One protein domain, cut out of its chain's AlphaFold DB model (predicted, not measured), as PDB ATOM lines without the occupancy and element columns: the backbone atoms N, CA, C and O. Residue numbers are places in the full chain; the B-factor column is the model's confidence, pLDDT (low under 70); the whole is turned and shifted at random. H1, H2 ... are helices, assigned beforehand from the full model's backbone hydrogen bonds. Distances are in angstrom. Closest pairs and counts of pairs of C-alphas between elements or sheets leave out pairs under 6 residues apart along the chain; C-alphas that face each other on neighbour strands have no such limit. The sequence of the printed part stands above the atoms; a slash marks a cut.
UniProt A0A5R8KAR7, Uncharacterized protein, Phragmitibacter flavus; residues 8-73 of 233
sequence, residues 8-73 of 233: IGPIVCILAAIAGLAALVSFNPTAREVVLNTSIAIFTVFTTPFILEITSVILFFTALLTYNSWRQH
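What this domain is: This is residues 8 to 73 of the 233 residues of an uncharacterized protein of Phragmitibacter flavus (UniProt A0A5R8KAR7). Three helices are joined end to end in an open, flat U: the longest, H3, makes one arm, H2 the base, and H1 the other arm, set off from the far end of H2 on the same side as H3. The space between the arms H1 and H3 is empty, and the helices meet at corners rather than side by side. The printed part has 66 residues, with three named helices in the order H1, H2, H3 and no named strand, and its class is all helix. The whole is extended, with a radius of gyration of the C-alphas of 18.8 A, and the C-alphas span 53 by 37 by 13 A along their three main axes.

Where its parts are: Find C-alpha 49 at (-7.878, -51.297, -19.879); from there H3, residues 49 to 73, runs 36.0 A to C-alpha 73 at (16.068, -26.558, -9.343). Go back along the chain to H2, residues 29 to 46, which is 25.7 A from first to last C-alpha. Before it comes H1, residues 8 to 27, 28.5 A long, which you can pick up at C-alpha 8 at (5.116, -21.334, -40.248).

How they stand to each other: Start from H3, which touches no helix. Look at Phe 46 and Leu 52, whose C-alphas, 6.9 A apart, are the closest of H2 and H3: these two helices are close but not clearly touching. They run the same way at a steep tilt of 69 degrees, only just short of about perpendicular. At the other end of H2, H1 and H2 touch only at the corner by their link, through residues 24 to 26 of H1 and 31 to 35 of H2 alone. There the closest C-alphas are those of Val 25 and Arg 32, 4.7 A apart. H1 and H2 run opposite ways at a steep tilt of 64 degrees, with their centres 18.0 A apart. H1 and H3 are apart. In the backbones of H1, H2 and H3, every O i to N i+4 pair is within hydrogen-bond range.

The domain as a whole: The two C-alphas farthest apart are those of Pro 29 and Gln 72, 54.6 A, while C-alphas 8 and 73, the first and last printed, are 33.2 A apart. Residues 8 to 20 of H1 stand free, as do residues 37 to 45 of H2 and residues 56 to 73 of H3; so do residues 47 to 54, of which 49 to 54 belong to H3. Both links are tight, with one residue between H1 and H2 and two between H2 and H3. The printed part has no cut. Its mean pLDDT is 95.2, and no printed residue is under 70.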
ATOM      1  N   ILE A   8       6.353 -21.990 -39.796       91.25
ATOM      2  CA  ILE A   8       5.116 -21.334 -40.248       91.25
ATOM      3  C   ILE A   8       4.444 -22.144 -41.365       91.25
ATOM      4  O   ILE A   8       3.241 -22.388 -41.306       91.25
ATOM      5  N   GLY A   9       5.220 -22.610 -42.347       93.50
ATOM      6  CA  GLY A   9       4.729 -23.427 -43.464       93.50
ATOM      7  C   GLY A   9       3.952 -24.679 -43.030       93.50
ATOM      8  O   GLY A   9       2.773 -24.792 -43.372       93.50
ATOM      9  N   PRO A  10       4.548 -25.603 -42.248       95.19
ATOM     10  CA  PRO A  10       3.856 -26.820 -41.827       95.19
ATOM     11  C   PRO A  10       2.634 -26.532 -40.949       95.19
ATOM     12  O   PRO A  10       1.613 -27.194 -41.116       95.19
ATOM     13  N   ILE A  11       2.685 -25.520 -40.073       93.25
ATOM     14  CA  ILE A  11       1.529 -25.134 -39.248       93.25
ATOM     15  C   ILE A  11       0.361 -24.678 -40.131       93.25
ATOM     16  O   ILE A  11      -0.766 -25.127 -39.929       93.25
ATOM     17  N   VAL A  12       0.616 -23.833 -41.136       95.94
ATOM     18  CA  VAL A  12      -0.428 -23.372 -42.064       95.94
ATOM     19  C   VAL A  12      -1.004 -24.539 -42.868       95.94
ATOM     20  O   VAL A  12      -2.222 -24.633 -42.999       95.94
ATOM     21  N   CYS A  13      -0.170 -25.465 -43.349       96.00
ATOM     22  CA  CYS A  13      -0.641 -26.663 -44.047       96.00
ATOM     23  C   CYS A  13      -1.519 -27.554 -43.155       96.00
ATOM     24  O   CYS A  13      -2.567 -28.014 -43.603       96.00
ATOM     25  N   ILE A  14      -1.132 -27.763 -41.891       95.69
ATOM     26  CA  ILE A  14      -1.920 -28.540 -40.924       95.69
ATOM     27  C   ILE A  14      -3.258 -27.850 -40.649       95.69
ATOM     28  O   ILE A  14      -4.301 -28.496 -40.705       95.69
ATOM     29  N   LEU A  15      -3.260 -26.535 -40.413       95.94
ATOM     30  CA  LEU A  15      -4.490 -25.772 -40.187       95.94
ATOM     31  C   LEU A  15      -5.415 -25.804 -41.407       95.94
ATOM     32  O   LEU A  15      -6.620 -25.998 -41.251       95.94
ATOM     33  N   ALA A  16      -4.866 -25.673 -42.615       96.56
ATOM     34  CA  ALA A  16      -5.631 -25.786 -43.852       96.56
ATOM     35  C   ALA A  16      -6.226 -27.193 -44.029       96.56
ATOM     36  O   ALA A  16      -7.388 -27.319 -44.414       96.56
ATOM     37  N   ALA A  17      -5.475 -28.247 -43.694       95.69
ATOM     38  CA  ALA A  17      -5.967 -29.623 -43.729       95.69
ATOM     39  C   ALA A  17      -7.091 -29.860 -42.706       95.69
ATOM     40  O   ALA A  17      -8.114 -30.451 -43.052       95.69
ATOM     41  N   ILE A  18      -6.948 -29.349 -41.478       95.31
ATOM     42  CA  ILE A  18      -7.986 -29.419 -40.437       95.31
ATOM     43  C   ILE A  18      -9.245 -28.670 -40.887       95.31
ATOM     44  O   ILE A  18     -10.347 -29.204 -40.773       95.31
ATOM     45  N   ALA A  19      -9.100 -27.462 -41.440       96.06
ATOM     46  CA  ALA A  19     -10.223 -26.674 -41.942       96.06
ATOM     47  C   ALA A  19     -10.928 -27.366 -43.122       96.06
ATOM     48  O   ALA A  19     -12.156 -27.425 -43.159       96.06
ATOM     49  N   GLY A  20     -10.161 -27.941 -44.052       95.88
ATOM     50  CA  GLY A  20     -10.690 -28.723 -45.168       95.88
ATOM     51  C   GLY A  20     -11.450 -29.965 -44.700       95.88
ATOM     52  O   GLY A  20     -12.559 -30.216 -45.170       95.88
ATOM     53  N   LEU A  21     -10.905 -30.701 -43.727       94.69
ATOM     54  CA  LEU A  21     -11.571 -31.852 -43.118       94.69
ATOM     55  C   LEU A  21     -12.864 -31.440 -42.398       94.69
ATOM     56  O   LEU A  21     -13.899 -32.077 -42.582       94.69
ATOM     57  N   ALA A  22     -12.836 -30.349 -41.629       94.44
ATOM     58  CA  ALA A  22     -14.011 -29.822 -40.937       94.44
ATOM     59  C   ALA A  22     -15.118 -29.397 -41.919       94.44
ATOM     60  O   ALA A  22     -16.295 -29.706 -41.706       94.44
ATOM     61  N   ALA A  23     -14.750 -28.745 -43.026       95.44
ATOM     62  CA  ALA A  23     -15.683 -28.405 -44.094       95.44
ATOM     63  C   ALA A  23     -16.266 -29.669 -44.751       95.44
ATOM     64  O   ALA A  23     -17.484 -29.774 -44.898       95.44
ATOM     65  N   LEU A  24     -15.430 -30.662 -45.073       95.19
ATOM     66  CA  LEU A  24     -15.858 -31.935 -45.662       95.19
ATOM     67  C   LEU A  24     -16.892 -32.655 -44.778       95.19
ATOM     68  O   LEU A  24     -17.935 -33.079 -45.270       95.19
ATOM     69  N   VAL A  25     -16.635 -32.741 -43.469       95.75
ATOM     70  CA  VAL A  25     -17.546 -33.346 -42.478       95.75
ATOM     71  C   VAL A  25     -18.862 -32.569 -42.352       95.75
ATOM     72  O   VAL A  25     -19.929 -33.156 -42.128       95.75
ATOM     73  N   SER A  26     -18.808 -31.246 -42.512       95.06
ATOM     74  CA  SER A  26     -19.988 -30.383 -42.424       95.06
ATOM     75  C   SER A  26     -20.914 -30.568 -43.627       95.06
ATOM     76  O   SER A  26     -22.120 -30.742 -43.441       95.06
ATOM     77  N   PHE A  27     -20.364 -30.593 -44.844       96.50
ATOM     78  CA  PHE A  27     -21.152 -30.617 -46.081       96.50
ATOM     79  C   PHE A  27     -21.502 -32.020 -46.593       96.50
ATOM     80  O   PHE A  27     -22.492 -32.160 -47.309       96.50
ATOM     81  N   ASN A  28     -20.735 -33.058 -46.244       96.75
ATOM     82  CA  ASN A  28     -20.955 -34.412 -46.751       96.75
ATOM     83  C   ASN A  28     -21.436 -35.367 -45.632       96.75
ATOM     84  O   ASN A  28     -20.679 -35.645 -44.697       96.75
ATOM     85  N   PRO A  29     -22.668 -35.911 -45.717       95.06
ATOM     86  CA  PRO A  29     -23.213 -36.801 -44.691       95.06
ATOM     87  C   PRO A  29     -22.443 -38.126 -44.579       95.06
ATOM     88  O   PRO A  29     -22.236 -38.612 -43.471       95.06
ATOM     89  N   THR A  30     -21.945 -38.673 -45.691       96.06
ATOM     90  CA  THR A  30     -21.133 -39.901 -45.696       96.06
ATOM     91  C   THR A  30     -19.786 -39.673 -45.016       96.06
ATOM     92  O   THR A  30     -19.348 -40.493 -44.214       96.06
ATOM     93  N   ALA A  31     -19.142 -38.528 -45.273       93.44
ATOM     94  CA  ALA A  31     -17.892 -38.175 -44.600       93.44
ATOM     95  C   ALA A  31     -18.087 -38.052 -43.080       93.44
ATOM     96  O   ALA A  31     -17.241 -38.499 -42.307       93.44
ATOM     97  N   ARG A  32     -19.223 -37.496 -42.646       96.00
ATOM     98  CA  ARG A  32     -19.583 -37.387 -41.229       96.00
ATOM     99  C   ARG A  32     -19.741 -38.747 -40.559       96.00
ATOM    100  O   ARG A  32     -19.208 -38.938 -39.471       96.00
ATOM    101  N   GLU A  33     -20.444 -39.676 -41.200       96.25
ATOM    102  CA  GLU A  33     -20.630 -41.033 -40.682       96.25
ATOM    103  C   GLU A  33     -19.292 -41.771 -40.552       96.25
ATOM    104  O   GLU A  33     -18.994 -42.330 -39.497       96.25
ATOM    105  N   VAL A  34     -18.441 -41.700 -41.580       95.75
ATOM    106  CA  VAL A  34     -17.104 -42.307 -41.550       95.75
ATOM    107  C   VAL A  34     -16.258 -41.717 -40.422       95.75
ATOM    108  O   VAL A  34     -15.642 -42.471 -39.668       95.75
ATOM    109  N   VAL A  35     -16.243 -40.391 -40.256       95.12
ATOM    110  CA  VAL A  35     -15.484 -39.731 -39.182       95.12
ATOM    111  C   VAL A  35     -16.023 -40.103 -37.804       95.12
ATOM    112  O   VAL A  35     -15.225 -40.369 -36.906       95.12
ATOM    113  N   LEU A  36     -17.342 -40.178 -37.622       95.81
ATOM    114  CA  LEU A  36     -17.949 -40.576 -36.354       95.81
ATOM    115  C   LEU A  36     -17.604 -42.030 -36.006       95.81
ATOM    116  O   LEU A  36     -17.103 -42.285 -34.913       95.81
ATOM    117  N   ASN A  37     -17.773 -42.961 -36.948       96.00
ATOM    118  CA  ASN A  37     -17.432 -44.372 -36.748       96.00
ATOM    119  C   ASN A  37     -15.937 -44.560 -36.464       96.00
ATOM    120  O   ASN A  37     -15.561 -45.301 -35.557       96.00
ATOM    121  N   THR A  38     -15.082 -43.831 -37.184       95.44
ATOM    122  CA  THR A  38     -13.631 -43.832 -36.950       95.44
ATOM    123  C   THR A  38     -13.296 -43.269 -35.569       95.44
ATOM    124  O   THR A  38     -12.482 -43.844 -34.854       95.44
ATOM    125  N   SER A  39     -13.952 -42.183 -35.148       94.62
ATOM    126  CA  SER A  39     -13.731 -41.571 -33.833       94.62
ATOM    127  C   SER A  39     -14.145 -42.505 -32.697       94.62
ATOM    128  O   SER A  39     -13.408 -42.638 -31.725       94.62
ATOM    129  N   ILE A  40     -15.280 -43.200 -32.835       96.12
ATOM    130  CA  ILE A  40     -15.724 -44.218 -31.873       96.12
ATOM    131  C   ILE A  40     -14.726 -45.377 -31.822       96.12
ATOM    132  O   ILE A  40     -14.371 -45.820 -30.732       96.12
ATOM    133  N   ALA A  41     -14.244 -45.854 -32.972       95.88
ATOM    134  CA  ALA A  41     -13.257 -46.929 -33.025       95.88
ATOM    135  C   ALA A  41     -11.950 -46.529 -32.324       95.88
ATOM    136  O   ALA A  41     -11.460 -47.264 -31.470       95.88
ATOM    137  N   ILE A  42     -11.431 -45.332 -32.616       94.56
ATOM    138  CA  ILE A  42     -10.245 -44.775 -31.955       94.56
ATOM    139  C   ILE A  42     -10.481 -44.665 -30.447       94.56
ATOM    140  O   ILE A  42      -9.669 -45.148 -29.661       94.56
ATOM    141  N   PHE A  43     -11.606 -44.081 -30.034       95.00
ATOM    142  CA  PHE A  43     -11.952 -43.941 -28.623       95.00
ATOM    143  C   PHE A  43     -12.018 -45.299 -27.918       95.00
ATOM    144  O   PHE A  43     -11.477 -45.448 -26.830       95.00
ATOM    145  N   THR A  44     -12.614 -46.304 -28.558       95.31
ATOM    146  CA  THR A  44     -12.711 -47.672 -28.026       95.31
ATOM    147  C   THR A  44     -11.335 -48.306 -27.835       95.31
ATOM    148  O   THR A  44     -11.104 -48.975 -26.834       95.31
ATOM    149  N   VAL A  45     -10.396 -48.073 -28.758       95.06
ATOM    150  CA  VAL A  45      -9.008 -48.535 -28.615       95.06
ATOM    151  C   VAL A  45      -8.339 -47.850 -27.419       95.06
ATOM    152  O   VAL A  45      -7.771 -48.527 -26.564       95.06
ATOM    153  N   PHE A  46      -8.452 -46.524 -27.305       92.00
ATOM    154  CA  PHE A  46      -7.839 -45.771 -26.205       92.00
ATOM    155  C   PHE A  46      -8.450 -46.061 -24.831       92.00
ATOM    156  O   PHE A  46      -7.750 -45.942 -23.829       92.00
ATOM    157  N   THR A  47      -9.720 -46.466 -24.765       93.69
ATOM    158  CA  THR A  47     -10.379 -46.851 -23.508       93.69
ATOM    159  C   THR A  47     -10.175 -48.315 -23.130       93.69
ATOM    160  O   THR A  47     -10.702 -48.756 -22.107       93.69
ATOM    161  N   THR A  48      -9.393 -49.081 -23.899       97.00
ATOM    162  CA  THR A  48      -9.017 -50.432 -23.473       97.00
ATOM    163  C   THR A  48      -8.254 -50.379 -22.140       97.00
ATOM    164  O   THR A  48      -7.389 -49.513 -21.967       97.00
ATOM    165  N   PRO A  49      -8.520 -51.306 -21.195       95.06
ATOM    166  CA  PRO A  49      -7.878 -51.297 -19.879       95.06
ATOM    167  C   PRO A  49      -6.347 -51.249 -19.948       95.06
ATOM    168  O   PRO A  49      -5.719 -50.512 -19.198       95.06
ATOM    169  N   PHE A  50      -5.759 -51.963 -20.912       95.00
ATOM    170  CA  PHE A  50      -4.314 -52.003 -21.138       95.00
ATOM    171  C   PHE A  50      -3.725 -50.638 -21.530       95.00
ATOM    172  O   PHE A  50      -2.704 -50.225 -20.982       95.00
ATOM    173  N   ILE A  51      -4.364 -49.910 -22.455       94.44
ATOM    174  CA  ILE A  51      -3.877 -48.586 -22.874       94.44
ATOM    175  C   ILE A  51      -4.050 -47.574 -21.738       94.44
ATOM    176  O   ILE A  51      -3.145 -46.774 -21.487       94.44
ATOM    177  N   LEU A  52      -5.172 -47.621 -21.015       94.69
ATOM    178  CA  LEU A  52      -5.403 -46.739 -19.868       94.69
ATOM    179  C   LEU A  52      -4.387 -46.966 -18.742       94.69
ATOM    180  O   LEU A  52      -3.880 -46.000 -18.175       94.69
ATOM    181  N   GLU A  53      -4.037 -48.215 -18.446       95.94
ATOM    182  CA  GLU A  53      -3.034 -48.544 -17.431       95.94
ATOM    183  C   GLU A  53      -1.647 -48.008 -17.812       95.94
ATOM    184  O   GLU A  53      -1.025 -47.279 -17.038       95.94
ATOM    185  N   ILE A  54      -1.191 -48.273 -19.041       96.44
ATOM    186  CA  ILE A  54       0.115 -47.796 -19.521       96.44
ATOM    187  C   ILE A  54       0.169 -46.267 -19.555       96.44
ATOM    188  O   ILE A  54       1.149 -45.668 -19.111       96.44
ATOM    189  N   THR A  55      -0.879 -45.614 -20.062       94.75
ATOM    190  CA  THR A  55      -0.922 -44.145 -20.120       94.75
ATOM    191  C   THR A  55      -0.940 -43.525 -18.726       94.75
ATOM    192  O   THR A  55      -0.259 -42.522 -18.510       94.75
ATOM    193  N   SER A  56      -1.626 -44.145 -17.760       95.81
ATOM    194  CA  SER A  56      -1.593 -43.729 -16.356       95.81
ATOM    195  C   SER A  56      -0.187 -43.840 -15.756       95.81
ATOM    196  O   SER A  56       0.292 -42.875 -15.157       95.81
ATOM    197  N   VAL A  57       0.517 -44.956 -15.987       97.81
ATOM    198  CA  VAL A  57       1.905 -45.153 -15.528       97.81
ATOM    199  C   VAL A  57       2.841 -44.106 -16.127       97.81
ATOM    200  O   VAL A  57       3.614 -43.483 -15.399       97.81
ATOM    201  N   ILE A  58       2.755 -43.864 -17.437       97.06
ATOM    202  CA  ILE A  58       3.589 -42.867 -18.123       97.06
ATOM    203  C   ILE A  58       3.314 -41.463 -17.578       97.06
ATOM    204  O   ILE A  58       4.256 -40.710 -17.321       97.06
ATOM    205  N   LEU A  59       2.043 -41.103 -17.378       96.62
ATOM    206  CA  LEU A  59       1.659 -39.796 -16.848       96.62
ATOM    207  C   LEU A  59       2.188 -39.610 -15.423       96.62
ATOM    208  O   LEU A  59       2.797 -38.581 -15.129       96.62
ATOM    209  N   PHE A  60       2.021 -40.614 -14.561       98.06
ATOM    210  CA  PHE A  60       2.520 -40.577 -13.189       98.06
ATOM    211  C   PHE A  60       4.050 -40.478 -13.135       98.06
ATOM    212  O   PHE A  60       4.593 -39.641 -12.416       98.06
ATOM    213  N   PHE A  61       4.754 -41.267 -13.947       97.81
ATOM    214  CA  PHE A  61       6.211 -41.211 -14.050       97.81
ATOM    215  C   PHE A  61       6.700 -39.845 -14.549       97.81
ATOM    216  O   PHE A  61       7.617 -39.260 -13.976       97.81
ATOM    217  N   THR A  62       6.041 -39.284 -15.566       97.38
ATOM    218  CA  THR A  62       6.354 -37.943 -16.084       97.38
ATOM    219  C   THR A  62       6.136 -36.870 -15.015       97.38
ATOM    220  O   THR A  62       6.971 -35.977 -14.856       97.38
ATOM    221  N   ALA A  63       5.051 -36.969 -14.242       97.56
ATOM    222  CA  ALA A  63       4.778 -36.066 -13.128       97.56
ATOM    223  C   ALA A  63       5.855 -36.168 -12.035       97.56
ATOM    224  O   ALA A  63       6.326 -35.137 -11.557       97.56
ATOM    225  N   LEU A  64       6.306 -37.383 -11.696       97.94
ATOM    226  CA  LEU A  64       7.399 -37.604 -10.744       97.94
ATOM    227  C   LEU A  64       8.722 -36.999 -11.219       97.94
ATOM    228  O   LEU A  64       9.380 -36.307 -10.447       97.94
ATOM    229  N   LEU A  65       9.104 -37.215 -12.479       96.12
ATOM    230  CA  LEU A  65      10.321 -36.623 -13.041       96.12
ATOM    231  C   LEU A  65      10.252 -35.094 -13.051       96.12
ATOM    232  O   LEU A  65      11.224 -34.429 -12.700       96.12
ATOM    233  N   THR A  66       9.092 -34.541 -13.407       96.69
ATOM    234  CA  THR A  66       8.867 -33.090 -13.406       96.69
ATOM    235  C   THR A  66       8.966 -32.526 -11.992       96.69
ATOM    236  O   THR A  66       9.648 -31.525 -11.779       96.69
ATOM    237  N   TYR A  67       8.347 -33.189 -11.012       96.75
ATOM    238  CA  TYR A  67       8.424 -32.798  -9.606       96.75
ATOM    239  C   TYR A  67       9.855 -32.876  -9.068       96.75
ATOM    240  O   TYR A  67      10.319 -31.932  -8.433       96.75
ATOM    241  N   ASN A  68      10.580 -33.957  -9.366       93.19
ATOM    242  CA  ASN A  68      11.968 -34.121  -8.942       93.19
ATOM    243  C   ASN A  68      12.881 -33.059  -9.573       93.19
ATOM    244  O   ASN A  68      13.679 -32.441  -8.877       93.19
ATOM    245  N   SER A  69      12.717 -32.788 -10.868       90.50
ATOM    246  CA  SER A  69      13.460 -31.734 -11.567       90.50
ATOM    247  C   SER A  69      13.172 -30.349 -10.983       90.50
ATOM    248  O   SER A  69      14.096 -29.577 -10.728       90.50
ATOM    249  N   TRP A  70      11.901 -30.047 -10.702       95.00
ATOM    250  CA  TRP A  70      11.508 -28.808 -10.030       95.00
ATOM    251  C   TRP A  70      12.138 -28.694  -8.638       95.00
ATOM    252  O   TRP A  70      12.669 -27.640  -8.290       95.00
ATOM    253  N   ARG A  71      12.130 -29.785  -7.865       93.69
ATOM    254  CA  ARG A  71      12.749 -29.852  -6.537       93.69
ATOM    255  C   ARG A  71      14.255 -29.611  -6.613       93.69
ATOM    256  O   ARG A  71      14.755 -28.785  -5.868       93.69
ATOM    257  N   GLN A  72      14.957 -30.261  -7.540       87.19
ATOM    258  CA  GLN A  72      16.393 -30.053  -7.765       87.19
ATOM    259  C   GLN A  72      16.721 -28.611  -8.172       87.19
ATOM    260  O   GLN A  72      17.711 -28.053  -7.713       87.19
ATOM    261  N   HIS A  73      15.881 -27.970  -8.991       84.62
ATOM    262  CA  HIS A  73      16.068 -26.558  -9.343       84.62
ATOM    263  C   HIS A  73      15.838 -25.616  -8.159       84.62
ATOM    264  O   HIS A  73      16.497 -24.586  -8.063       84.62
TER     265      HIS A  73